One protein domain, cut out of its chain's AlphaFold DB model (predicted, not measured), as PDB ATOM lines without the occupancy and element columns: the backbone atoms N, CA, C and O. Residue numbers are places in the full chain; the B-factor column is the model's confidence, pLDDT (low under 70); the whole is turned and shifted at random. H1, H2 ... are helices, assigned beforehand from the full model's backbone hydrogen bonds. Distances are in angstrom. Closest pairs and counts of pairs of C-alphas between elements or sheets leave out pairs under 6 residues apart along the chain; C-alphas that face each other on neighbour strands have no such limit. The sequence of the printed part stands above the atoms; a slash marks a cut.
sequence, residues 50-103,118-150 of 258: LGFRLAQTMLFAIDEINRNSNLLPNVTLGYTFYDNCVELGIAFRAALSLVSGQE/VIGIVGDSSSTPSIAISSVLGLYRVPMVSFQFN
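This is residues 50 to 103 and 118 to 150 of the 258 residues of the protein "ANF_receptor domain-containing protein" of Haplochromis burtoni (UniProt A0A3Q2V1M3). The longest helix, H1, stands apart from a pair of side-by-side helices, H2 and H3, which run the same way. Residues 68 to 87 fold back from H1 to H2, and a short parallel pairing, residues 121 to 122 with 144 to 145, lies between H1 and the pair. The printed part has 87 residues with three named helices in the order H1, H2, H3 and no named strand: all helix, compact, radius of gyration of the C-alphas 13.5 A, spans 39 by 29 by 27 A.

H1, residues 50 to 67, is 25.7 A long and begins at C-alpha 50 (335.166, 165.072, 323.981). H2, residues 88 to 100, is 18.0 A long. H3, residues 127 to 140, is 20.1 A long and ends at C-alpha 140 (356.577, 182.028, 313.439).

H1 is apart from H2 and H3. H2 and H3 touch, closest at the C-alphas of Leu 88 and Pro 129, 5.1 A apart, at a shallow tilt of 22 degrees, the same way. Every O i to N i+4 pair is within hydrogen-bond range in H1 and H2, and 6 of 10 in H3.

The C-alphas farthest apart, of Ser 69 and Gly 89, are 39.4 A apart. The link H1 to H2 is long; the link H2 to H3 crosses the cut, residues 104 to 117 not printed, 11.7 A between C-alphas 103 and 118. Residues 101 to 103 and 148 to 150 have pLDDT under 70.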
ATOM      1  N   LEU A  50     334.844 164.920 325.398       76.88
ATOM      2  CA  LEU A  50     335.166 165.072 323.981       76.88
ATOM      3  C   LEU A  50     336.631 165.479 323.769       76.88
ATOM      4  O   LEU A  50     337.300 164.885 322.928       76.88
ATOM      5  N   GLY A  51     337.148 166.429 324.553       77.69
ATOM      6  CA  GLY A  51     338.546 166.867 324.472       77.69
ATOM      7  C   GLY A  51     339.515 165.727 324.763       77.69
ATOM      8  O   GLY A  51     340.459 165.504 324.009       77.69
ATOM      9  N   PHE A  52     339.214 164.920 325.783       82.06
ATOM     10  CA  PHE A  52     340.018 163.742 326.101       82.06
ATOM     11  C   PHE A  52     340.011 162.705 324.967       82.06
ATOM     12  O   PHE A  52     341.065 162.209 324.572       82.06
ATOM     13  N   ARG A  53     338.841 162.412 324.384       84.94
ATOM     14  CA  ARG A  53     338.733 161.495 323.234       84.94
ATOM     15  C   ARG A  53     339.509 162.005 322.017       84.94
ATOM     16  O   ARG A  53     340.135 161.206 321.321       84.94
ATOM     17  N   LEU A  54     339.497 163.314 321.763       84.44
ATOM     18  CA  LEU A  54     340.255 163.932 320.671       84.44
ATOM     19  C   LEU A  54     341.767 163.818 320.898       84.44
ATOM     20  O   LEU A  54     342.481 163.406 319.986       84.44
ATOM     21  N   ALA A  55     342.243 164.069 322.120       86.88
ATOM     22  CA  ALA A  55     343.647 163.871 322.477       86.88
ATOM     23  C   ALA A  55     344.084 162.405 322.290       86.88
ATOM     24  O   ALA A  55     345.119 162.135 321.683       86.88
ATOM     25  N   GLN A  56     343.258 161.442 322.717       90.12
ATOM     26  CA  GLN A  56     343.512 160.016 322.479       90.12
ATOM     27  C   GLN A  56     343.530 159.655 320.990       90.12
ATOM     28  O   GLN A  56     344.343 158.839 320.566       90.12
ATOM     29  N   THR A  57     342.654 160.264 320.191       91.31
ATOM     30  CA  THR A  57     342.609 160.036 318.740       91.31
ATOM     31  C   THR A  57     343.882 160.548 318.069       91.31
ATOM     32  O   THR A  57     344.432 159.873 317.204       91.31
ATOM     33  N   MET A  58     344.390 161.704 318.500       90.62
ATOM     34  CA  MET A  58     345.658 162.247 318.015       90.62
ATOM     35  C   MET A  58     346.842 161.351 318.400       90.62
ATOM     36  O   MET A  58     347.663 161.039 317.543       90.62
ATOM     37  N   LEU A  59     346.895 160.878 319.650       91.38
ATOM     38  CA  LEU A  59     347.903 159.913 320.107       91.38
ATOM     39  C   LEU A  59     347.908 158.644 319.254       91.38
ATOM     40  O   LEU A  59     348.959 158.206 318.792       91.38
ATOM     41  N   PHE A  60     346.725 158.079 319.026       94.88
ATOM     42  CA  PHE A  60     346.560 156.886 318.208       94.88
ATOM     43  C   PHE A  60     347.015 157.121 316.762       94.88
ATOM     44  O   PHE A  60     347.752 156.309 316.214       94.88
ATOM     45  N   ALA A  61     346.636 158.250 316.156       94.06
ATOM     46  CA  ALA A  61     347.049 158.587 314.797       94.06
ATOM     47  C   ALA A  61     348.575 158.726 314.670       94.06
ATOM     48  O   ALA A  61     349.153 158.261 313.691       94.06
ATOM     49  N   ILE A  62     349.235 159.332 315.659       93.12
ATOM     50  CA  ILE A  62     350.697 159.462 315.684       93.12
ATOM     51  C   ILE A  62     351.371 158.091 315.819       93.12
ATOM     52  O   ILE A  62     352.330 157.815 315.100       93.12
ATOM     53  N   ASP A  63     350.868 157.227 316.703       95.12
ATOM     54  CA  ASP A  63     351.386 155.866 316.885       95.12
ATOM     55  C   ASP A  63     351.252 155.035 315.597       95.12
ATOM     56  O   ASP A  63     352.209 154.388 315.171       95.12
ATOM     57  N   GLU A  64     350.114 155.123 314.906       96.75
ATOM     58  CA  GLU A  64     349.908 154.464 313.611       96.75
ATOM     59  C   GLU A  64     350.846 154.997 312.515       96.75
ATOM     60  O   GLU A  64     351.388 154.208 311.739       96.75
ATOM     61  N   ILE A  65     351.087 156.315 312.458       95.44
ATOM     62  CA  ILE A  65     352.040 156.904 311.499       95.44
ATOM     63  C   ILE A  65     353.456 156.404 311.788       95.44
ATOM     64  O   ILE A  65     354.116 155.905 310.884       95.44
ATOM     65  N   ASN A  66     353.896 156.465 313.046       94.81
ATOM     66  CA  ASN A  66     355.240 156.044 313.443       94.81
ATOM     67  C   ASN A  66     355.490 154.542 313.216       94.81
ATOM     68  O   ASN A  66     356.631 154.131 313.013       94.81
ATOM     69  N   ARG A  67     354.443 153.706 313.242       95.56
ATOM     70  CA  ARG A  67     354.534 152.266 312.939       95.56
ATOM     71  C   ARG A  67     354.531 151.951 311.449       95.56
ATOM     72  O   ARG A  67     354.960 150.864 311.056       95.56
ATOM     73  N   ASN A  68     354.030 152.855 310.614       95.94
ATOM     74  CA  ASN A  68     353.888 152.616 309.189       95.94
ATOM     75  C   ASN A  68     355.158 153.028 308.438       95.94
ATOM     76  O   ASN A  68     355.368 154.197 308.141       95.94
ATOM     77  N   SER A  69     355.961 152.051 308.020       92.75
ATOM     78  CA  SER A  69     357.199 152.295 307.266       92.75
ATOM     79  C   SER A  69     357.004 152.981 305.903       92.75
ATOM     80  O   SER A  69     357.982 153.452 305.325       92.75
ATOM     81  N   ASN A  70     355.773 153.064 305.386       96.06
ATOM     82  CA  ASN A  70     355.461 153.792 304.151       96.06
ATOM     83  C   ASN A  70     355.149 155.280 304.386       96.06
ATOM     84  O   ASN A  70     355.158 156.058 303.433       96.06
ATOM     85  N   LEU A  71     354.844 155.683 305.623       92.00
ATOM     86  CA  LEU A  71     354.517 157.059 305.993       92.00
ATOM     87  C   LEU A  71     355.634 157.613 306.879       92.00
ATOM     88  O   LEU A  71     355.793 157.181 308.009       92.00
ATOM     89  N   LEU A  72     356.385 158.594 306.370       90.38
ATOM     90  CA  LEU A  72     357.526 159.207 307.071       90.38
ATOM     91  C   LEU A  72     358.613 158.187 307.496       90.38
ATOM     92  O   LEU A  72     358.953 158.091 308.676       90.38
ATOM     93  N   PRO A  73     359.208 157.432 306.549       91.44
ATOM     94  CA  PRO A  73     360.262 156.473 306.877       91.44
ATOM     95  C   PRO A  73     361.457 157.160 307.554       91.44
ATOM     96  O   PRO A  73     361.904 158.219 307.113       91.44
ATOM     97  N   ASN A  74     362.007 156.523 308.594       89.69
ATOM     98  CA  ASN A  74     363.134 157.019 309.403       89.69
ATOM     99  C   ASN A  74     362.879 158.348 310.139       89.69
ATOM    100  O   ASN A  74     363.829 159.025 310.529       89.69
ATOM    101  N   VAL A  75     361.616 158.720 310.346       89.50
ATOM    102  CA  VAL A  75     361.227 159.893 311.131       89.50
ATOM    103  C   VAL A  75     360.233 159.455 312.200       89.50
ATOM    104  O   VAL A  75     359.274 158.750 311.906       89.50
ATOM    105  N   THR A  76     360.445 159.903 313.437       87.12
ATOM    106  CA  THR A  76     359.506 159.676 314.541       87.12
ATOM    107  C   THR A  76     358.806 160.984 314.875       87.12
ATOM    108  O   THR A  76     359.454 161.973 315.220       87.12
ATOM    109  N   LEU A  77     357.479 160.995 314.796       88.94
ATOM    110  CA  LEU A  77     356.656 162.113 315.234       88.94
ATOM    111  C   LEU A  77     356.518 162.109 316.760       88.94
ATOM    112  O   LEU A  77     356.036 161.136 317.344       88.94
ATOM    113  N   GLY A  78     356.920 163.215 317.385       86.56
ATOM    114  CA  GLY A  78     356.631 163.535 318.784       86.56
ATOM    115  C   GLY A  78     355.396 164.429 318.925       86.56
ATOM    116  O   GLY A  78     354.847 164.913 317.934       86.56
ATOM    117  N   TYR A  79     354.960 164.662 320.162       86.50
ATOM    118  CA  TYR A  79     353.815 165.520 320.467       86.50
ATOM    119  C   TYR A  79     353.949 166.177 321.843       86.50
ATOM    120  O   TYR A  79     354.531 165.599 322.761       86.50
ATOM    121  N   THR A  80     353.309 167.337 321.993       84.12
ATOM    122  CA  THR A  80     353.082 168.014 323.275       84.12
ATOM    123  C   THR A  80     351.613 168.420 323.339       84.12
ATOM    124  O   THR A  80     351.098 169.019 322.395       84.12
ATOM    125  N   PHE A  81     350.924 168.078 324.430       81.31
ATOM    126  CA  PHE A  81     349.514 168.422 324.627       81.31
ATOM    127  C   PHE A  81     349.362 169.609 325.567       81.31
ATOM    128  O   PHE A  81     350.004 169.664 326.612       81.31
ATOM    129  N   TYR A  82     348.437 170.498 325.222       81.94
ATOM    130  CA  TYR A  82     347.986 171.578 326.085       81.94
ATOM    131  C   TYR A  82     346.470 171.541 326.203       81.94
ATOM    132  O   TYR A  82     345.765 171.365 325.209       81.94
ATOM    133  N   ASP A  83     345.984 171.729 327.427       80.94
ATOM    134  CA  ASP A  83     344.573 171.988 327.672       80.94
ATOM    135  C   ASP A  83     344.306 173.481 327.464       80.94
ATOM    136  O   ASP A  83     344.929 174.339 328.091       80.94
ATOM    137  N   ASN A  84     343.406 173.788 326.537       78.44
ATOM    138  CA  ASN A  84     342.993 175.152 326.239       78.44
ATOM    139  C   ASN A  84     341.863 175.636 327.160       78.44
ATOM    140  O   ASN A  84     341.507 176.812 327.100       78.44
ATOM    141  N   CYS A  85     341.272 174.748 327.971       79.50
ATOM    142  CA  CYS A  85     340.131 175.004 328.851       79.50
ATOM    143  C   CYS A  85     338.935 175.688 328.161       79.50
ATOM    144  O   CYS A  85     338.118 176.313 328.835       79.50
ATOM    145  N   VAL A  86     338.830 175.587 326.827       75.19
ATOM    146  CA  VAL A  86     337.851 176.324 325.999       75.19
ATOM    147  C   VAL A  86     337.892 177.845 326.255       75.19
ATOM    148  O   VAL A  86     336.897 178.545 326.103       75.19
ATOM    149  N   GLU A  87     339.055 178.373 326.639       80.62
ATOM    150  CA  GLU A  87     339.245 179.770 327.020       80.62
ATOM    151  C   GLU A  87     340.307 180.412 326.125       80.62
ATOM    152  O   GLU A  87     341.436 179.923 326.021       80.62
ATOM    153  N   LEU A  88     339.970 181.547 325.505       85.31
ATOM    154  CA  LEU A  88     340.834 182.212 324.527       85.31
ATOM    155  C   LEU A  88     342.215 182.534 325.110       85.31
ATOM    156  O   LEU A  88     343.237 182.255 324.484       85.31
ATOM    157  N   GLY A  89     342.256 183.104 326.318       86.38
ATOM    158  CA  GLY A  89     343.511 183.510 326.949       86.38
ATOM    159  C   GLY A  89     344.441 182.335 327.261       86.38
ATOM    160  O   GLY A  89     345.659 182.470 327.132       86.38
ATOM    161  N   ILE A  90     343.882 181.183 327.640       83.62
ATOM    162  CA  ILE A  90     344.645 179.969 327.955       83.62
ATOM    163  C   ILE A  90     345.145 179.325 326.660       83.62
ATOM    164  O   ILE A  90     346.344 179.076 326.533       83.62
ATOM    165  N   ALA A  91     344.261 179.152 325.671       86.75
ATOM    166  CA  ALA A  91     344.597 178.616 324.352       86.75
ATOM    167  C   ALA A  91     345.735 179.406 323.686       86.75
ATOM    168  O   ALA A  91     346.704 178.840 323.179       86.75
ATOM    169  N   PHE A  92     345.637 180.736 323.727       89.69
ATOM    170  CA  PHE A  92     346.607 181.625 323.101       89.69
ATOM    171  C   PHE A  92     347.975 181.567 323.787       89.69
ATOM    172  O   PHE A  92     349.003 181.495 323.113       89.69
ATOM    173  N   ARG A  93     348.003 181.536 325.127       87.56
ATOM    174  CA  ARG A  93     349.246 181.354 325.892       87.56
ATOM    175  C   ARG A  93     349.894 180.009 325.592       87.56
ATOM    176  O   ARG A  93     351.086 179.984 325.315       87.56
ATOM    177  N   ALA A  94     349.117 178.927 325.585       85.62
ATOM    178  CA  ALA A  94     349.608 177.593 325.259       85.62
ATOM    179  C   ALA A  94     350.240 177.538 323.859       85.62
ATOM    180  O   ALA A  94     351.362 177.059 323.704       85.62
ATOM    181  N   ALA A  95     349.569 178.096 322.848       88.12
ATOM    182  CA  ALA A  95     350.106 178.147 321.492       88.12
ATOM    183  C   ALA A  95     351.406 178.959 321.402       88.12
ATOM    184  O   ALA A  95     352.343 178.541 320.724       88.12
ATOM    185  N   LEU A  96     351.490 180.091 322.110       86.88
ATOM    186  CA  LEU A  96     352.715 180.887 322.184       86.88
ATOM    187  C   LEU A  96     353.846 180.156 322.909       86.88
ATOM    188  O   LEU A  96     354.988 180.226 322.459       86.88
ATOM    189  N   SER A  97     353.557 179.429 323.989       83.69
ATOM    190  CA  SER A  97     354.541 178.581 324.673       83.69
ATOM    191  C   SER A  97     355.102 177.508 323.736       83.69
ATOM    192  O   SER A  97     356.320 177.356 323.666       83.69
ATOM    193  N   LEU A  98     354.242 176.860 322.940       82.31
ATOM    194  CA  LEU A  98     354.648 175.855 321.952       82.31
ATOM    195  C   LEU A  98     355.600 176.423 320.885       82.31
ATOM    196  O   LEU A  98     356.616 175.804 320.580       82.31
ATOM    197  N   VAL A  99     355.301 177.598 320.316       83.06
ATOM    198  CA  VAL A  99     356.142 178.175 319.243       83.06
ATOM    199  C   VAL A  99     357.365 178.933 319.737       83.06
ATOM    200  O   VAL A  99     358.357 179.020 319.018       83.06
ATOM    201  N   SER A 100     357.313 179.496 320.945       76.75
ATOM    202  CA  SER A 100     358.450 180.218 321.527       76.75
ATOM    203  C   SER A 100     359.526 179.283 322.075       76.75
ATOM    204  O   SER A 100     360.642 179.737 322.325       76.75
ATOM    205  N   GLY A 101     359.206 178.002 322.291       65.44
ATOM    206  CA  GLY A 101     360.112 177.037 322.916       65.44
ATOM    207  C   GLY A 101     360.436 177.365 324.379       65.44
ATOM    208  O   GLY A 101     361.359 176.783 324.944       65.44
ATOM    209  N   GLN A 102     359.702 178.296 325.004       58.34
ATOM    210  CA  GLN A 102     359.840 178.668 326.417       58.34
ATOM    211  C   GLN A 102     359.055 177.713 327.326       58.34
ATOM    212  O   GLN A 102     358.236 178.141 328.139       58.34
ATOM    213  N   GLU A 103     359.289 176.411 327.195       56.16
ATOM    214  CA  GLU A 103     358.874 175.473 328.237       56.16
ATOM    215  C   GLU A 103     359.836 175.566 329.434       56.16
ATOM    216  O   GLU A 103     361.035 175.821 329.274       56.16
ATOM    217  N   VAL A 118     358.071 173.397 317.651       80.75
ATOM    218  CA  VAL A 118     356.955 172.671 317.043       80.75
ATOM    219  C   VAL A 118     356.881 172.972 315.549       80.75
ATOM    220  O   VAL A 118     356.887 174.124 315.119       80.75
ATOM    221  N   ILE A 119     356.794 171.917 314.743       86.50
ATOM    222  CA  ILE A 119     356.697 172.027 313.280       86.50
ATOM    223  C   ILE A 119     355.269 172.320 312.802       86.50
ATOM    224  O   ILE A 119     355.055 172.604 311.627       86.50
ATOM    225  N   GLY A 120     354.291 172.229 313.702       89.56
ATOM    226  CA  GLY A 120     352.885 172.473 313.427       89.56
ATOM    227  C   GLY A 120     352.034 172.302 314.680       89.56
ATOM    228  O   GLY A 120     352.423 171.604 315.616       89.56
ATOM    229  N   ILE A 121     350.869 172.942 314.688       90.12
ATOM    230  CA  ILE A 121     349.883 172.850 315.768       90.12
ATOM    231  C   ILE A 121     348.605 172.218 315.217       90.12
ATOM    232  O   ILE A 121     348.117 172.605 314.156       90.12
ATOM    233  N   VAL A 122     348.051 171.251 315.946       88.75
ATOM    234  CA  VAL A 122     346.747 170.647 315.645       88.75
ATOM    235  C   VAL A 122     345.742 171.123 316.692       88.75
ATOM    236  O   VAL A 122     345.973 170.968 317.886       88.75
ATOM    237  N   GLY A 123     344.638 171.716 316.250       83.25
ATOM    238  CA  GLY A 123     343.700 172.471 317.089       83.25
ATOM    239  C   GLY A 123     343.514 173.898 316.572       83.25
ATOM    240  O   GLY A 123     344.125 174.266 315.573       83.25
ATOM    241  N   ASP A 124     342.650 174.724 317.160       84.50
ATOM    242  CA  ASP A 124     341.703 174.459 318.256       84.50
ATOM    243  C   ASP A 124     340.353 173.953 317.693       84.50
ATOM    244  O   ASP A 124     340.064 174.102 316.510       84.50
ATOM    245  N   SER A 125     339.503 173.351 318.518       77.81
ATOM    246  CA  SER A 125     338.085 173.139 318.204       77.81
ATOM    247  C   SER A 125     337.307 174.443 317.978       77.81
ATOM    248  O   SER A 125     336.501 174.520 317.056       77.81
ATOM    249  N   SER A 126     337.550 175.483 318.780       78.62
ATOM    250  CA  SER A 126     336.767 176.721 318.719       78.62
ATOM    251  C   SER A 126     337.326 177.709 317.691       78.62
ATOM    252  O   SER A 126     338.541 177.835 317.511       78.62
ATOM    253  N   SER A 127     336.433 178.458 317.033       82.94
ATOM    254  CA  SER A 127     336.818 179.374 315.946       82.94
ATOM    255  C   SER A 127     337.616 180.572 316.437       82.94
ATOM    256  O   SER A 127     338.680 180.858 315.898       82.94
ATOM    257  N   THR A 128     337.143 181.228 317.495       86.19
ATOM    258  CA  THR A 128     337.782 182.417 318.073       86.19
ATOM    259  C   THR A 128     339.242 182.191 318.484       86.19
ATOM    260  O   THR A 128     340.107 182.917 317.986       86.19
ATOM    261  N   PRO A 129     339.591 181.175 319.305       87.00
ATOM    262  CA  PRO A 129     340.994 180.903 319.613       87.00
ATOM    263  C   PRO A 129     341.793 180.469 318.384       87.00
ATOM    264  O   PRO A 129     342.932 180.902 318.240       87.00
ATOM    265  N   SER A 130     341.210 179.701 317.457       88.19
ATOM    266  CA  SER A 130     341.904 179.313 316.220       88.19
ATOM    267  C   SER A 130     342.292 180.521 315.365       88.19
ATOM    268  O   SER A 130     343.431 180.608 314.911       88.19
ATOM    269  N   ILE A 131     341.377 181.476 315.177       87.69
ATOM    270  CA  ILE A 131     341.624 182.716 314.425       87.69
ATOM    271  C   ILE A 131     342.698 183.548 315.129       87.69
ATOM    272  O   ILE A 131     343.669 183.971 314.493       87.69
ATOM    273  N   ALA A 132     342.560 183.743 316.443       90.31
ATOM    274  CA  ALA A 132     343.511 184.516 317.231       90.31
ATOM    275  C   ALA A 132     344.921 183.916 317.157       90.31
ATOM    276  O   ALA A 132     345.870 184.612 316.800       90.31
ATOM    277  N   ILE A 133     345.063 182.617 317.420       90.69
ATOM    278  CA  ILE A 133     346.346 181.912 317.377       90.69
ATOM    279  C   ILE A 133     346.932 181.953 315.959       90.69
ATOM    280  O   ILE A 133     348.075 182.378 315.777       90.69
ATOM    281  N   SER A 134     346.148 181.593 314.938       90.12
ATOM    282  CA  SER A 134     346.611 181.559 313.545       90.12
ATOM    283  C   SER A 134     347.119 182.916 313.054       90.12
ATOM    284  O   SER A 134     348.038 182.949 312.234       90.12
ATOM    285  N   SER A 135     346.557 184.026 313.548       90.31
ATOM    286  CA  SER A 135     347.004 185.377 313.181       90.31
ATOM    287  C   SER A 135     348.457 185.661 313.584       90.31
ATOM    288  O   SER A 135     349.147 186.419 312.903       90.31
ATOM    289  N   VAL A 136     348.948 185.007 314.641       90.38
ATOM    290  CA  VAL A 136     350.316 185.172 315.153       90.38
ATOM    291  C   VAL A 136     351.246 184.063 314.671       90.38
ATOM    292  O   VAL A 136     352.412 184.331 314.384       90.38
ATOM    293  N   LEU A 137     350.751 182.834 314.507       88.38
ATOM    294  CA  LEU A 137     351.568 181.709 314.031       88.38
ATOM    295  C   LEU A 137     352.167 181.939 312.638       88.38
ATOM    296  O   LEU A 137     353.253 181.432 312.351       88.38
ATOM    297  N   GLY A 138     351.528 182.769 311.805       85.94
ATOM    298  CA  GLY A 138     352.090 183.207 310.525       85.94
ATOM    299  C   GLY A 138     353.453 183.903 310.659       85.94
ATOM    300  O   GLY A 138     354.312 183.732 309.795       85.94
ATOM    301  N   LEU A 139     353.697 184.614 311.768       87.62
ATOM    302  CA  LEU A 139     354.987 185.255 312.061       87.62
ATOM    303  C   LEU A 139     356.074 184.227 312.405       87.62
ATOM    304  O   LEU A 139     357.231 184.404 312.030       87.62
ATOM    305  N   TYR A 140     355.689 183.136 313.071       86.12
ATOM    306  CA  TYR A 140     356.577 182.028 313.439       86.12
ATOM    307  C   TYR A 140     356.726 180.982 312.325       86.12
ATOM    308  O   TYR A 140     357.516 180.052 312.464       86.12
ATOM    309  N   ARG A 141     355.996 181.133 311.207       88.38
ATOM    310  CA  ARG A 141     355.929 180.170 310.091       88.38
ATOM    311  C   ARG A 141     355.511 178.762 310.534       88.38
ATOM    312  O   ARG A 141     355.924 177.778 309.927       88.38
ATOM    313  N   VAL A 142     354.675 178.677 311.568       89.62
ATOM    314  CA  VAL A 142     354.153 177.409 312.087       89.62
ATOM    315  C   VAL A 142     352.745 177.190 311.528       89.62
ATOM    316  O   VAL A 142     351.863 178.016 311.772       89.62
ATOM    317  N   PRO A 143     352.496 176.114 310.763       91.06
ATOM    318  CA  PRO A 143     351.159 175.804 310.276       91.06
ATOM    319  C   PRO A 143     350.246 175.350 311.422       91.06
ATOM    320  O   PRO A 143     350.666 174.619 312.320       91.06
ATOM    321  N   MET A 144     348.974 175.745 311.355       89.25
ATOM    322  CA  MET A 144     347.931 175.317 312.287       89.25
ATOM    323  C   MET A 144     346.813 174.610 311.528       89.25
ATOM    324  O   MET A 144     346.306 175.135 310.538       89.25
ATOM    325  N   VAL A 145     346.428 173.426 312.000       87.38
ATOM    326  CA  VAL A 145     345.334 172.631 311.437       87.38
ATOM    327  C   VAL A 145     344.289 172.406 312.519       87.38
ATOM    328  O   VAL A 145     344.474 171.579 313.410       87.38
ATOM    329  N   SER A 146     343.166 173.113 312.437       82.44
ATOM    330  CA  SER A 146     342.033 172.859 313.329       82.44
ATOM    331  C   SER A 146     341.139 171.759 312.751       82.44
ATOM    332  O   SER A 146     340.803 171.744 311.570       82.44
ATOM    333  N   PHE A 147     340.750 170.806 313.594       73.56
ATOM    334  CA  PHE A 147     339.953 169.637 313.205       73.56
ATOM    335  C   PHE A 147     338.438 169.913 313.179       73.56
ATOM    336  O   PHE A 147     337.670 169.067 312.729       73.56
ATOM    337  N   GLN A 148     337.994 171.097 313.619       67.12
ATOM    338  CA  GLN A 148     336.610 171.577 313.461       67.12
ATOM    339  C   GLN A 148     336.480 172.661 312.372       67.12
ATOM    340  O   GLN A 148     335.446 173.320 312.261       67.12
ATOM    341  N   PHE A 149     337.487 172.799 311.499       53.25
ATOM    342  CA  PHE A 149     337.562 173.815 310.436       53.25
ATOM    343  C   PHE A 149     336.345 173.903 309.505       53.25
ATOM    344  O   PHE A 149     336.053 174.980 308.983       53.25
ATOM    345  N   ASN A 150     335.614 172.800 309.302       49.62
ATOM    346  CA  ASN A 150     334.444 172.766 308.413       49.62
ATOM    347  C   ASN A 150     333.343 173.752 308.835       49.62
ATOM    348  O   ASN A 150     332.600 174.240 307.987       49.62
TER     349      ASN A 150